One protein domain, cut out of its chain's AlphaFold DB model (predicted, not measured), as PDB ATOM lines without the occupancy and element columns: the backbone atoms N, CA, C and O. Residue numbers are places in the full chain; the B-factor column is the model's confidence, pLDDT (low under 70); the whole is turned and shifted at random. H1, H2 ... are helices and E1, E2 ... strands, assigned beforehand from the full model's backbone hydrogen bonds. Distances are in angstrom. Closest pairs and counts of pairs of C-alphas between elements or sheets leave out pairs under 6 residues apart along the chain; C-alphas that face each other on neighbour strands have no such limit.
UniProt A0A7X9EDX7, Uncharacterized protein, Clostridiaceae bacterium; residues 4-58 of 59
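This is residues 4 to 58 of the 59 residues of an uncharacterized protein of Clostridiaceae bacterium (UniProt A0A7X9EDX7). The longest helix, H1, and a second helix, H2, form a steep V with the link between them on its narrow side, and a short third helix, H3, packs on one side of the pair. On the side away from H3, residues 4 to 10 make a loop that leads into the short strand E1. The printed part has 55 residues, with one named strand and three named helices in the order E1, H1, H2, H3, and its class is mostly helix. It is compact, with a radius of gyration of the C-alphas of 10.4 A, and rounded, spanning 29 by 27 by 17 A.

H1, residues 16 to 29, runs 19.7 A from C-alpha 16 at (-7.887, -3.974, -21.738) to C-alpha 29 at (-1.288, -5.121, -40.255). H2, residues 36 to 46, is 15.7 A long. H3, residues 53 to 57, is 6.0 A long and ends with C-alpha 57 at (-13.364, -7.073, -29.535). E1, residues 11 to 13, is 6.7 A long and starts with C-alpha 11 at (5.617, -9.643, -23.100).

H1 touches H3, the closest C-alphas being those of Arg 20 and Leu 56, 6.0 A apart. With residues 23 to 27 alone, H1 only just touches H2, with 3 pairs of C-alphas within 8 A; the closest are those of Leu 27 and Lys 39, at 6.8 A. These two helices run opposite ways at a steep tilt of 58 degrees. H2 and H3 also only just touch, with 3 such pairs, the closest being the C-alphas of Ile 40 and Val 53, at 6.4 A. E1 pairs with no named strand and is apart from H1, H2 and H3. In H1, H2 and H3, every O i to N i+4 pair is within hydrogen-bond range.

The two C-alphas farthest apart, those of Glu 13 and Ser 34, are 28.9 A from each other. The printed part, residues 4 to 58, has no cut. The link from E1 to H1 is tight, those from H1 to H2 and from H2 to H3 are short, and no link is long. The mean pLDDT of the printed part is 87.8, and no printed residue is under 70.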
ATOM      1  N   VAL A   4       0.351  -8.524 -23.812       91.44
ATOM      2  CA  VAL A   4       0.543  -8.473 -25.261       91.44
ATOM      3  C   VAL A   4       2.018  -8.572 -25.596       91.44
ATOM      4  O   VAL A   4       2.872  -8.134 -24.824       91.44
ATOM      5  N   LYS A   5       2.322  -9.142 -26.758       91.88
ATOM      6  CA  LYS A   5       3.689  -9.256 -27.265       91.88
ATOM      7  C   LYS A   5       3.769  -8.728 -28.688       91.88
ATOM      8  O   LYS A   5       3.087  -9.223 -29.585       91.88
ATOM      9  N   ALA A   6       4.628  -7.740 -28.909       85.38
ATOM     10  CA  ALA A   6       4.968  -7.287 -30.255       85.38
ATOM     11  C   ALA A   6       5.825  -8.334 -30.984       85.38
ATOM     12  O   ALA A   6       6.506  -9.128 -30.345       85.38
ATOM     13  N   PHE A   7       5.840  -8.321 -32.321       78.75
ATOM     14  CA  PHE A   7       6.617  -9.283 -33.123       78.75
ATOM     15  C   PHE A   7       8.095  -9.388 -32.720       78.75
ATOM     16  O   PHE A   7       8.651 -10.481 -32.740       78.75
ATOM     17  N   PHE A   8       8.695  -8.271 -32.306       78.75
ATOM     18  CA  PHE A   8      10.095  -8.183 -31.880       78.75
ATOM     19  C   PHE A   8      10.246  -7.638 -30.453       78.75
ATOM     20  O   PHE A   8      11.306  -7.140 -30.095       78.75
ATOM     21  N   GLY A   9       9.175  -7.671 -29.658       84.44
ATOM     22  CA  GLY A   9       9.181  -7.166 -28.285       84.44
ATOM     23  C   GLY A   9       8.952  -8.269 -27.263       84.44
ATOM     24  O   GLY A   9       8.505  -9.367 -27.598       84.44
ATOM     25  N   ASP A  10       9.222  -7.954 -26.002       90.19
ATOM     26  CA  ASP A  10       8.873  -8.805 -24.871       90.19
ATOM     27  C   ASP A  10       7.382  -8.740 -24.528       90.19
ATOM     28  O   ASP A  10       6.629  -7.886 -25.010       90.19
ATOM     29  N   TRP A  11       6.950  -9.679 -23.685       91.69
ATOM     30  CA  TRP A  11       5.617  -9.643 -23.100       91.69
ATOM     31  C   TRP A  11       5.479  -8.414 -22.213       91.69
ATOM     32  O   TRP A  11       6.196  -8.262 -21.223       91.69
ATOM     33  N   LYS A  12       4.512  -7.566 -22.544       92.25
ATOM     34  CA  LYS A  12       4.167  -6.395 -21.752       92.25
ATOM     35  C   LYS A  12       2.778  -6.569 -21.172       92.25
ATOM     36  O   LYS A  12       1.831  -6.899 -21.887       92.25
ATOM     37  N   GLU A  13       2.665  -6.342 -19.872       94.00
ATOM     38  CA  GLU A  13       1.368  -6.267 -19.216       94.00
ATOM     39  C   GLU A  13       0.684  -4.952 -19.584       94.00
ATOM     40  O   GLU A  13       1.302  -3.883 -19.571       94.00
ATOM     41  N   VAL A  14      -0.578  -5.053 -19.984       91.81
ATOM     42  CA  VAL A  14      -1.362  -3.931 -20.493       91.81
ATOM     43  C   VAL A  14      -2.780  -3.997 -19.951       91.81
ATOM     44  O   VAL A  14      -3.274  -5.061 -19.576       91.81
ATOM     45  N   ASN A  15      -3.450  -2.850 -19.932       92.94
ATOM     46  CA  ASN A  15      -4.881  -2.821 -19.658       92.94
ATOM     47  C   ASN A  15      -5.690  -3.265 -20.890       92.94
ATOM     48  O   ASN A  15      -5.168  -3.388 -22.003       92.94
ATOM     49  N   GLU A  16      -6.983  -3.502 -20.688       90.50
ATOM     50  CA  GLU A  16      -7.887  -3.974 -21.738       90.50
ATOM     51  C   GLU A  16      -7.956  -3.010 -22.935       90.50
ATOM     52  O   GLU A  16      -7.897  -3.440 -24.084       90.50
ATOM     53  N   GLU A  17      -7.987  -1.696 -22.694       91.25
ATOM     54  CA  GLU A  17      -8.059  -0.703 -23.771       91.25
ATOM     55  C   GLU A  17      -6.793  -0.706 -24.649       91.25
ATOM     56  O   GLU A  17      -6.866  -0.640 -25.880       91.25
ATOM     57  N   GLN A  18      -5.621  -0.823 -24.023       90.69
ATOM     58  CA  GLN A  18      -4.334  -0.946 -24.703       90.69
ATOM     59  C   GLN A  18      -4.243  -2.255 -25.482       90.69
ATOM     60  O   GLN A  18      -3.822  -2.236 -26.640       90.69
ATOM     61  N   ALA A  19      -4.679  -3.368 -24.886       91.50
ATOM     62  CA  ALA A  19      -4.764  -4.643 -25.582       91.50
ATOM     63  C   ALA A  19      -5.675  -4.520 -26.808       91.50
ATOM     64  O   ALA A  19      -5.274  -4.869 -27.915       91.50
ATOM     65  N   ARG A  20      -6.867  -3.933 -26.657       91.88
ATOM     66  CA  ARG A  20      -7.831  -3.754 -27.749       91.88
ATOM     67  C   ARG A  20      -7.245  -2.941 -28.899       91.88
ATOM     68  O   ARG A  20      -7.345  -3.350 -30.057       91.88
ATOM     69  N   LYS A  21      -6.600  -1.809 -28.593       92.25
ATOM     70  CA  LYS A  21      -5.910  -0.974 -29.592       92.25
ATOM     71  C   LYS A  21      -4.807  -1.758 -30.302       92.25
ATOM     72  O   LYS A  21      -4.749  -1.733 -31.529       92.25
ATOM     73  N   PHE A  22      -3.981  -2.482 -29.550       91.25
ATOM     74  CA  PHE A  22      -2.880  -3.275 -30.090       91.25
ATOM     75  C   PHE A  22      -3.371  -4.367 -31.049       91.25
ATOM     76  O   PHE A  22      -2.918  -4.443 -32.189       91.25
ATOM     77  N   ILE A  23      -4.355  -5.160 -30.624       89.88
ATOM     78  CA  ILE A  23      -4.904  -6.269 -31.409       89.88
ATOM     79  C   ILE A  23      -5.600  -5.762 -32.671       89.88
ATOM     80  O   ILE A  23      -5.393  -6.318 -33.747       89.88
ATOM     81  N   LYS A  24      -6.352  -4.658 -32.584       90.81
ATOM     82  CA  LYS A  24      -6.959  -4.021 -33.762       90.81
ATOM     83  C   LYS A  24      -5.900  -3.572 -34.770       90.81
ATOM     84  O   LYS A  24      -6.066  -3.776 -35.972       90.81
ATOM     85  N   HIS A  25      -4.802  -2.990 -34.293       89.94
ATOM     86  CA  HIS A  25      -3.711  -2.569 -35.168       89.94
ATOM     87  C   HIS A  25      -3.007  -3.768 -35.811       89.94
ATOM     88  O   HIS A  25      -2.717  -3.756 -37.006       89.94
ATOM     89  N   MET A  26      -2.818  -4.838 -35.043       88.12
ATOM     90  CA  MET A  26      -2.199  -6.071 -35.506       88.12
ATOM     91  C   MET A  26      -3.054  -6.811 -36.546       88.12
ATOM     92  O   MET A  26      -2.533  -7.227 -37.579       88.12
ATOM     93  N   LEU A  27      -4.369  -6.916 -36.332       87.06
ATOM     94  CA  LEU A  27      -5.316  -7.498 -37.293       87.06
ATOM     95  C   LEU A  27      -5.315  -6.758 -38.638       87.06
ATOM     96  O   LEU A  27      -5.384  -7.404 -39.687       87.06
ATOM     97  N   ASN A  28      -5.203  -5.426 -38.600       87.25
ATOM     98  CA  ASN A  28      -5.083  -4.593 -39.796       87.25
ATOM     99  C   ASN A  28      -3.718  -4.744 -40.482       87.25
ATOM    100  O   ASN A  28      -3.650  -4.700 -41.708       87.25
ATOM    101  N   GLY A  29      -2.639  -4.934 -39.716       85.44
ATOM    102  CA  GLY A  29      -1.288  -5.121 -40.255       85.44
ATOM    103  C   GLY A  29      -1.061  -6.487 -40.909       85.44
ATOM    104  O   GLY A  29      -0.277  -6.598 -41.848       85.44
ATOM    105  N   ILE A  30      -1.761  -7.534 -40.460       84.44
ATOM    106  CA  ILE A  30      -1.701  -8.860 -41.087       84.44
ATOM    107  C   ILE A  30      -2.562  -8.843 -42.355       84.44
ATOM    108  O   ILE A  30      -3.750  -9.156 -42.318       84.44
ATOM    109  N   THR A  31      -1.975  -8.490 -43.494       81.62
ATOM    110  CA  THR A  31      -2.645  -8.505 -44.810       81.62
ATOM    111  C   THR A  31      -2.423  -9.806 -45.581       81.62
ATOM    112  O   THR A  31      -3.169 -10.114 -46.504       81.62
ATOM    113  N   THR A  32      -1.437 -10.607 -45.172       80.31
ATOM    114  CA  THR A  32      -1.009 -11.841 -45.854       80.31
ATOM    115  C   THR A  32      -1.915 -13.047 -45.602       80.31
ATOM    116  O   THR A  32      -1.815 -14.050 -46.304       80.31
ATOM    117  N   VAL A  33      -2.804 -12.974 -44.609       80.38
ATOM    118  CA  VAL A  33      -3.750 -14.043 -44.265       80.38
ATOM    119  C   VAL A  33      -5.164 -13.546 -44.539       80.38
ATOM    120  O   VAL A  33      -5.637 -12.654 -43.850       80.38
ATOM    121  N   SER A  34      -5.870 -14.120 -45.512       78.56
ATOM    122  CA  SER A  34      -7.235 -13.672 -45.847       78.56
ATOM    123  C   SER A  34      -8.298 -14.167 -44.859       78.56
ATOM    124  O   SER A  34      -9.335 -13.533 -44.695       78.56
ATOM    125  N   ASN A  35      -8.050 -15.292 -44.179       86.25
ATOM    126  CA  ASN A  35      -9.002 -15.885 -43.239       86.25
ATOM    127  C   ASN A  35      -8.902 -15.212 -41.854       86.25
ATOM    128  O   ASN A  35      -7.863 -15.282 -41.195       86.25
ATOM    129  N   PHE A  36     -10.001 -14.594 -41.415       83.38
ATOM    130  CA  PHE A  36     -10.091 -13.864 -40.149       83.38
ATOM    131  C   PHE A  36      -9.878 -14.750 -38.914       83.38
ATOM    132  O   PHE A  36      -9.137 -14.365 -38.012       83.38
ATOM    133  N   GLU A  37     -10.431 -15.964 -38.893       85.44
ATOM    134  CA  GLU A  37     -10.237 -16.902 -37.781       85.44
ATOM    135  C   GLU A  37      -8.774 -17.321 -37.654       85.44
ATOM    136  O   GLU A  37      -8.220 -17.320 -36.557       85.44
ATOM    137  N   LYS A  38      -8.096 -17.572 -38.782       86.31
ATOM    138  CA  LYS A  38      -6.653 -17.858 -38.766       86.31
ATOM    139  C   LYS A  38      -5.839 -16.699 -38.193       86.31
ATOM    140  O   LYS A  38      -4.862 -16.950 -37.486       86.31
ATOM    141  N   LYS A  39      -6.218 -15.443 -38.471       87.81
ATOM    142  CA  LYS A  39      -5.562 -14.277 -37.853       87.81
ATOM    143  C   LYS A  39      -5.763 -14.274 -36.342       87.81
ATOM    144  O   LYS A  39      -4.796 -14.062 -35.616       87.81
ATOM    145  N   ILE A  40      -6.987 -14.538 -35.879       87.94
ATOM    146  CA  ILE A  40      -7.308 -14.612 -34.448       87.94
ATOM    147  C   ILE A  40      -6.448 -15.675 -33.764       87.94
ATOM    148  O   ILE A  40      -5.704 -15.338 -32.847       87.94
ATOM    149  N   THR A  41      -6.448 -16.916 -34.260       88.19
ATOM    150  CA  THR A  41      -5.663 -18.012 -33.665       88.19
ATOM    151  C   THR A  41      -4.167 -17.693 -33.621       88.19
ATOM    152  O   THR A  41      -3.482 -18.009 -32.651       88.19
ATOM    153  N   MET A  42      -3.636 -17.035 -34.656       86.69
ATOM    154  CA  MET A  42      -2.232 -16.624 -34.690       86.69
ATOM    155  C   MET A  42      -1.910 -15.573 -33.620       86.69
ATOM    156  O   MET A  42      -0.854 -15.642 -32.986       86.69
ATOM    157  N   ILE A  43      -2.802 -14.604 -33.420       89.06
ATOM    158  CA  ILE A  43      -2.644 -13.548 -32.420       89.06
ATOM    159  C   ILE A  43      -2.770 -14.125 -31.006       89.06
ATOM    160  O   ILE A  43      -1.903 -13.871 -30.174       89.06
ATOM    161  N   GLU A  44      -3.779 -14.952 -30.743       88.56
ATOM    162  CA  GLU A  44      -3.979 -15.605 -29.441       88.56
ATOM    163  C   GLU A  44      -2.835 -16.557 -29.084       88.56
ATOM    164  O   GLU A  44      -2.433 -16.643 -27.930       88.56
ATOM    165  N   GLY A  45      -2.247 -17.236 -30.070       86.94
ATOM    166  CA  GLY A  45      -1.146 -18.165 -29.816       86.94
ATOM    167  C   GLY A  45       0.201 -17.496 -29.524       86.94
ATOM    168  O   GLY A  45       1.059 -18.114 -28.895       86.94
ATOM    169  N   LYS A  46       0.438 -16.269 -30.011       87.31
ATOM    170  CA  LYS A  46       1.786 -15.658 -30.010       87.31
ATOM    171  C   LYS A  46       1.868 -14.241 -29.443       87.31
ATOM    172  O   LYS A  46       2.965 -13.807 -29.092       87.31
ATOM    173  N   HIS A  47       0.752 -13.521 -29.379       89.12
ATOM    174  CA  HIS A  47       0.738 -12.070 -29.186       89.12
ATOM    175  C   HIS A  47      -0.256 -11.575 -28.137       89.12
ATOM    176  O   HIS A  47      -0.160 -10.413 -27.744       89.12
ATOM    177  N   LEU A  48      -1.171 -12.423 -27.665       91.81
ATOM    178  CA  LEU A  48      -2.152 -12.097 -26.635       91.81
ATOM    179  C   LEU A  48      -2.208 -13.214 -25.591       91.81
ATOM    180  O   LEU A  48      -2.273 -14.387 -25.934       91.81
ATOM    181  N   GLN A  49      -2.198 -12.845 -24.317       92.06
ATOM    182  CA  GLN A  49      -2.406 -13.754 -23.195       92.06
ATOM    183  C   GLN A  49      -3.357 -13.133 -22.176       92.06
ATOM    184  O   GLN A  49      -3.340 -11.923 -21.944       92.06
ATOM    185  N   GLY A  50      -4.152 -13.984 -21.528       88.31
ATOM    186  CA  GLY A  50      -5.047 -13.596 -20.437       88.31
ATOM    187  C   GLY A  50      -6.439 -13.121 -20.862       88.31
ATOM    188  O   GLY A  50      -7.250 -12.873 -19.977       88.31
ATOM    189  N   ILE A  51      -6.712 -13.011 -22.166       90.81
ATOM    190  CA  ILE A  51      -8.042 -12.782 -22.751       90.81
ATOM    191  C   ILE A  51      -8.053 -13.285 -24.202       90.81
ATOM    192  O   ILE A  51      -6.990 -13.358 -24.827       90.81
ATOM    193  N   THR A  52      -9.223 -13.625 -24.741       89.62
ATOM    194  CA  THR A  52      -9.381 -13.942 -26.169       89.62
ATOM    195  C   THR A  52      -9.616 -12.684 -27.008       89.62
ATOM    196  O   THR A  52     -10.093 -11.655 -26.527       89.62
ATOM    197  N   VAL A  53      -9.300 -12.746 -28.301       87.31
ATOM    198  CA  VAL A  53      -9.555 -11.639 -29.238       87.31
ATOM    199  C   VAL A  53     -11.057 -11.397 -29.393       87.31
ATOM    200  O   VAL A  53     -11.470 -10.246 -29.523       87.31
ATOM    201  N   LYS A  54     -11.869 -12.461 -29.349       86.94
ATOM    202  CA  LYS A  54     -13.335 -12.377 -29.420       86.94
ATOM    203  C   LYS A  54     -13.915 -11.627 -28.224       86.94
ATOM    204  O   LYS A  54     -14.661 -10.673 -28.416       86.94
ATOM    205  N   GLU A  55     -13.493 -11.975 -27.006       87.25
ATOM    206  CA  GLU A  55     -13.901 -11.257 -25.788       87.25
ATOM    207  C   GLU A  55     -13.455  -9.790 -25.814       87.25
ATOM    208  O   GLU A  55     -14.239  -8.894 -25.515       87.25
ATOM    209  N   LEU A  56     -12.216  -9.531 -26.240       87.88
ATOM    210  CA  LEU A  56     -11.635  -8.188 -26.278       87.88
ATOM    211  C   LEU A  56     -12.290  -7.264 -27.321       87.88
ATOM    212  O   LEU A  56     -12.352  -6.044 -27.143       87.88
ATOM    213  N   LEU A  57     -12.720  -7.822 -28.454       84.69
ATOM    214  CA  LEU A  57     -13.364  -7.073 -29.535       84.69
ATOM    215  C   LEU A  57     -14.891  -7.102 -29.465       84.69
ATOM    216  O   LEU A  57     -15.507  -6.301 -30.166       84.69
ATOM    217  N   GLN A  58     -15.465  -7.944 -28.600       81.50
ATOM    218  CA  GLN A  58     -16.904  -8.185 -28.469       81.50
ATOM    219  C   GLN A  58     -17.540  -8.616 -29.804       81.50
ATOM    220  O   GLN A  58     -18.558  -8.059 -30.220       81.50
TER     221      GLN A  58